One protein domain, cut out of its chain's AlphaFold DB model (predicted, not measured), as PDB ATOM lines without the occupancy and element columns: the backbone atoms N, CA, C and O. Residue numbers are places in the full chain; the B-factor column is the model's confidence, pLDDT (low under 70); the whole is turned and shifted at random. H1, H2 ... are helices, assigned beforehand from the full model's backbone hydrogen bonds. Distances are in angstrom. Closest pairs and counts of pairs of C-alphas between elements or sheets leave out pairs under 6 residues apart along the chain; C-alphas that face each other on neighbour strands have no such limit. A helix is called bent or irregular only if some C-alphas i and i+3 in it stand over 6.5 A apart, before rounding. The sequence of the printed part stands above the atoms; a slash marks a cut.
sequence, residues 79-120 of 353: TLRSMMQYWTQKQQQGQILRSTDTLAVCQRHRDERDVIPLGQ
ATOM      1  N   THR A  79      92.233 230.737 271.934       89.88
ATOM      2  CA  THR A  79      93.369 229.937 272.410       89.88
ATOM      3  C   THR A  79      94.617 230.147 271.557       89.88
ATOM      4  O   THR A  79      95.665 230.513 272.090       89.88
ATOM      5  N   LEU A  80      94.516 229.994 270.232       91.56
ATOM      6  CA  LEU A  80      95.661 230.169 269.339       91.56
ATOM      7  C   LEU A  80      96.157 231.621 269.324       91.56
ATOM      8  O   LEU A  80      97.367 231.847 269.348       91.56
ATOM      9  N   ARG A  81      95.253 232.611 269.375       93.25
ATOM     10  CA  ARG A  81      95.636 234.025 269.521       93.25
ATOM     11  C   ARG A  81      96.426 234.273 270.805       93.25
ATOM     12  O   ARG A  81      97.496 234.869 270.724       93.25
ATOM     13  N   SER A  82      95.967 233.767 271.950       92.75
ATOM     14  CA  SER A  82      96.688 233.877 273.226       92.75
ATOM     15  C   SER A  82      98.061 233.196 273.178       92.75
ATOM     16  O   SER A  82      99.054 233.763 273.638       92.75
ATOM     17  N   MET A  83      98.152 232.008 272.567       91.88
ATOM     18  CA  MET A  83      99.423 231.299 272.374       91.88
ATOM     19  C   MET A  83     100.402 232.100 271.506       91.88
ATOM     20  O   MET A  83     101.572 232.224 271.866       91.88
ATOM     21  N   MET A  84      99.939 232.665 270.385       92.31
ATOM     22  CA  MET A  84     100.763 233.503 269.508       92.31
ATOM     23  C   MET A  84     101.229 234.778 270.224       92.31
ATOM     24  O   MET A  84     102.424 235.061 270.232       92.31
ATOM     25  N   GLN A  85     100.316 235.499 270.887       93.25
ATOM     26  CA  GLN A  85     100.612 236.740 271.614       93.25
ATOM     27  C   GLN A  85     101.706 236.559 272.673       93.25
ATOM     28  O   GLN A  85     102.624 237.375 272.742       93.25
ATOM     29  N   TYR A  86     101.664 235.471 273.448       93.00
ATOM     30  CA  TYR A  86     102.694 235.149 274.441       93.00
ATOM     31  C   TYR A  86     104.097 234.999 273.821       93.00
ATOM     32  O   TYR A  86     105.078 235.510 274.366       93.00
ATOM     33  N   TRP A  87     104.210 234.346 272.660       91.25
ATOM     34  CA  TRP A  87     105.499 234.200 271.977       91.25
ATOM     35  C   TRP A  87     105.957 235.486 271.283       91.25
ATOM     36  O   TRP A  87     107.141 235.811 271.357       91.25
ATOM     37  N   THR A  88     105.037 236.264 270.703       91.62
ATOM     38  CA  THR A  88     105.334 237.606 270.175       91.62
ATOM     39  C   THR A  88     105.863 238.531 271.275       91.62
ATOM     40  O   THR A  88     106.879 239.193 271.077       91.62
ATOM     41  N   GLN A  89     105.245 238.529 272.461       93.38
ATOM     42  CA  GLN A  89     105.705 239.315 273.609       93.38
ATOM     43  C   GLN A  89     107.122 238.908 274.045       93.38
ATOM     44  O   GLN A  89     107.968 239.766 274.288       93.38
ATOM     45  N   LYS A  90     107.419 237.604 274.095       91.12
ATOM     46  CA  LYS A  90     108.764 237.110 274.433       91.12
ATOM     47  C   LYS A  90     109.824 237.470 273.396       91.12
ATOM     48  O   LYS A  90     110.945 237.805 273.771       91.12
ATOM     49  N   GLN A  91     109.468 237.455 272.116       91.31
ATOM     50  CA  GLN A  91     110.349 237.919 271.046       91.31
ATOM     51  C   GLN A  91     110.644 239.422 271.177       91.31
ATOM     52  O   GLN A  91     111.796 239.829 271.062       91.31
ATOM     53  N   GLN A  92     109.631 240.240 271.495       92.75
ATOM     54  CA  GLN A  92     109.795 241.677 271.766       92.75
ATOM     55  C   GLN A  92     110.663 241.959 273.005       92.75
ATOM     56  O   GLN A  92     111.382 242.951 273.035       92.75
ATOM     57  N   GLN A  93     110.659 241.064 273.996       93.81
ATOM     58  CA  GLN A  93     111.553 241.101 275.165       93.81
ATOM     59  C   GLN A  93     112.992 240.628 274.860       93.81
ATOM     60  O   GLN A  93     113.786 240.439 275.780       93.81
ATOM     61  N   GLY A  94     113.344 240.406 273.588       92.12
ATOM     62  CA  GLY A  94     114.681 239.977 273.170       92.12
ATOM     63  C   GLY A  94     114.980 238.494 273.411       92.12
ATOM     64  O   GLY A  94     116.131 238.075 273.279       92.12
ATOM     65  N   GLN A  95     113.980 237.668 273.753       90.62
ATOM     66  CA  GLN A  95     114.199 236.232 273.906       90.62
ATOM     67  C   GLN A  95     114.376 235.571 272.529       90.62
ATOM     68  O   GLN A  95     113.455 235.554 271.712       90.62
ATOM     69  N   ILE A  96     115.536 234.950 272.298       90.50
ATOM     70  CA  ILE A  96     115.766 234.103 271.121       90.50
ATOM     71  C   ILE A  96     114.837 232.882 271.208       90.50
ATOM     72  O   ILE A  96     114.903 232.104 272.165       90.50
ATOM     73  N   LEU A  97     113.966 232.726 270.210       87.94
ATOM     74  CA  LEU A  97     113.039 231.601 270.095       87.94
ATOM     75  C   LEU A  97     113.685 230.459 269.311       87.94
ATOM     76  O   LEU A  97     114.233 230.670 268.229       87.94
ATOM     77  N   ARG A  98     113.582 229.233 269.826       89.88
ATOM     78  CA  ARG A  98     113.947 228.012 269.095       89.88
ATOM     79  C   ARG A  98     112.704 227.425 268.436       89.88
ATOM     80  O   ARG A  98     111.595 227.594 268.938       89.88
ATOM     81  N   SER A  99     112.886 226.647 267.373       83.62
ATOM     82  CA  SER A  99     111.792 225.939 266.684       83.62
ATOM     83  C   SER A  99     110.960 225.038 267.610       83.62
ATOM     84  O   SER A  99     109.762 224.873 267.402       83.62
ATOM     85  N   THR A 100     111.571 224.491 268.664       89.62
ATOM     86  CA  THR A 100     110.886 223.699 269.696       89.62
ATOM     87  C   THR A 100     109.943 224.521 270.568       89.62
ATOM     88  O   THR A 100     108.965 223.984 271.078       89.62
ATOM     89  N   ASP A 101     110.234 225.808 270.768       87.69
ATOM     90  CA  ASP A 101     109.517 226.648 271.728       87.69
ATOM     91  C   ASP A 101     108.107 226.991 271.205       87.69
ATOM     92  O   ASP A 101     107.143 226.993 271.970       87.69
ATOM     93  N   THR A 102     107.962 227.171 269.888       89.88
ATOM     94  CA  THR A 102     106.685 227.455 269.208       89.88
ATOM     95  C   THR A 102     105.950 226.211 268.695       89.88
ATOM     96  O   THR A 102     104.876 226.344 268.109       89.88
ATOM     97  N   LEU A 103     106.462 224.995 268.933       91.56
ATOM     98  CA  LEU A 103     105.923 223.753 268.352       91.56
ATOM     99  C   LEU A 103     104.428 223.545 268.650       91.56
ATOM    100  O   LEU A 103     103.672 223.202 267.745       91.56
ATOM    101  N   ALA A 104     103.984 223.823 269.880       89.19
ATOM    102  CA  ALA A 104     102.571 223.730 270.259       89.19
ATOM    103  C   ALA A 104     101.677 224.733 269.501       89.19
ATOM    104  O   ALA A 104     100.538 224.417 269.173       89.19
ATOM    105  N   VAL A 105     102.199 225.923 269.174       92.50
ATOM    106  CA  VAL A 105     101.496 226.936 268.362       92.50
ATOM    107  C   VAL A 105     101.344 226.440 266.927       92.50
ATOM    108  O   VAL A 105     100.263 226.515 266.352       92.50
ATOM    109  N   CYS A 106     102.423 225.892 266.361       91.75
ATOM    110  CA  CYS A 106     102.432 225.330 265.013       91.75
ATOM    111  C   CYS A 106     101.487 224.130 264.884       91.75
ATOM    112  O   CYS A 106     100.824 223.998 263.858       91.75
ATOM    113  N   GLN A 107     101.408 223.282 265.915       92.38
ATOM    114  CA  GLN A 107     100.454 222.176 265.954       92.38
ATOM    115  C   GLN A 107      99.018 222.707 266.008       92.38
ATOM    116  O   GLN A 107      98.255 222.451 265.083       92.38
ATOM    117  N   ARG A 108      98.702 223.572 266.981       93.38
ATOM    118  CA  ARG A 108      97.367 224.167 267.128       93.38
ATOM    119  C   ARG A 108      96.893 224.914 265.874       93.38
ATOM    120  O   ARG A 108      95.714 224.868 265.543       93.38
ATOM    121  N   HIS A 109      97.803 225.582 265.163       93.81
ATOM    122  CA  HIS A 109      97.510 226.228 263.883       93.81
ATOM    123  C   HIS A 109      97.101 225.223 262.795       93.81
ATOM    124  O   HIS A 109      96.103 225.458 262.120       93.81
ATOM    125  N   ARG A 110      97.821 224.101 262.642       93.94
ATOM    126  CA  ARG A 110      97.425 223.016 261.720       93.94
ATOM    127  C   ARG A 110      96.090 222.405 262.129       93.94
ATOM    128  O   ARG A 110      95.236 222.176 261.283       93.94
ATOM    129  N   ASP A 111      95.883 222.204 263.426       94.31
ATOM    130  CA  ASP A 111      94.643 221.634 263.942       94.31
ATOM    131  C   ASP A 111      93.435 222.533 263.617       94.31
ATOM    132  O   ASP A 111      92.434 222.055 263.091       94.31
ATOM    133  N   GLU A 112      93.541 223.848 263.837       94.50
ATOM    134  CA  GLU A 112      92.487 224.827 263.507       94.50
ATOM    135  C   GLU A 112      92.280 225.061 262.010       94.50
ATOM    136  O   GLU A 112      91.206 225.506 261.604       94.50
ATOM    137  N   ARG A 113      93.300 224.807 261.191       94.19
ATOM    138  CA  ARG A 113      93.250 224.995 259.741       94.19
ATOM    139  C   ARG A 113      92.702 223.766 259.016       94.19
ATOM    140  O   ARG A 113      91.890 223.921 258.110       94.19
ATOM    141  N   ASP A 114      93.151 222.577 259.412       93.56
ATOM    142  CA  ASP A 114      92.984 221.348 258.635       93.56
ATOM    143  C   ASP A 114      92.125 220.305 259.382       93.56
ATOM    144  O   ASP A 114      91.199 219.738 258.806       93.56
ATOM    145  N   VAL A 115      92.378 220.064 260.677       94.81
ATOM    146  CA  VAL A 115      91.757 218.954 261.437       94.81
ATOM    147  C   VAL A 115      90.347 219.290 261.934       94.81
ATOM    148  O   VAL A 115      89.424 218.489 261.789       94.81
ATOM    149  N   ILE A 116      90.166 220.473 262.522       94.81
ATOM    150  CA  ILE A 116      88.890 220.912 263.099       94.81
ATOM    151  C   ILE A 116      87.818 221.113 262.009       94.81
ATOM    152  O   ILE A 116      86.718 220.581 262.175       94.81
ATOM    153  N   PRO A 117      88.101 221.776 260.864       95.12
ATOM    154  CA  PRO A 117      87.130 221.882 259.773       95.12
ATOM    155  C   PRO A 117      86.750 220.525 259.167       95.12
ATOM    156  O   PRO A 117      85.588 220.320 258.825       95.12
ATOM    157  N   LEU A 118      87.696 219.582 259.083       94.19
ATOM    158  CA  LEU A 118      87.427 218.226 258.603       94.19
ATOM    159  C   LEU A 118      86.443 217.486 259.524       94.19
ATOM    160  O   LEU A 118      85.484 216.889 259.043       94.19
ATOM    161  N   GLY A 119      86.625 217.574 260.844       94.44
ATOM    162  CA  GLY A 119      85.678 216.986 261.794       94.44
ATOM    163  C   GLY A 119      84.296 217.638 261.760       94.44
ATOM    164  O   GLY A 119      83.288 216.937 261.840       94.44
ATOM    165  N   GLN A 120      84.230 218.954 261.529       94.62
ATOM    166  CA  GLN A 120      82.964 219.648 261.289       94.62
ATOM    167  C   GLN A 120      82.256 219.128 260.023       94.62
ATOM    168  O   GLN A 120      81.036 218.979 260.033       94.62
TER     169      GLN A 120
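AT A GLANCE: This is residues 79 to 120 of the 353 residues of the protein "Restriction of telomere capping protein 4" of Malassezia pachydermatis (UniProt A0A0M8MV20). The model is a loose helical hairpin: H1 runs one way, an open loop of 10 residues turns the chain round, and H2 runs back the opposite way and on past the start of H1. The two helices meet only over a short part of each, and residues 89 to 94, at the loop end, stick out. The printed part has 42 residues with two named helices, H1 then H2, and no named strand; the class is all helix. The whole is loose, with a radius of gyration of the C-alphas of 12.1 A, and a rod in outline, spanning 39 by 17 by 9 A.

HOW THE PARTS SIT: H1, residues 79 to 92, touches H2, residues 103 to 120, and the two form a helical hairpin. Their closest C-alphas are those of Met 83 and Val 105, 6.3 A apart. H1 touches with residues 80 to 84 alone, and H2 with residues 105 to 109 alone. Their lines stand at a shallow tilt of 22 degrees, opposite ways. H2 has a kink of 35 degrees near residue 111. H2 is irregular, but only just: C-alphas 113 and 116 are 6.9 A apart. Every O i to N i+4 pair is within hydrogen-bond range in H1, and 11 of 14 are in H2.

IN THESE COORDINATES: H1 begins at C-alpha 79, (93.369, 229.937, 272.410), and is 20.2 A long from first to last C-alpha. H2 begins at C-alpha 103, (105.923, 223.753, 268.352), and ends 24.4 A away at C-alpha 120, (82.964, 219.648, 261.289).

THE WHOLE: The two C-alphas farthest apart are those of Gly 94 and Gln 120, at 39.5 A. The link from H1 to H2 is short. Residues 89 to 94, of which 89 to 92 belong to H1, stand free. The printed part has no cut. Its mean pLDDT is 92.1, and no printed residue is under 70.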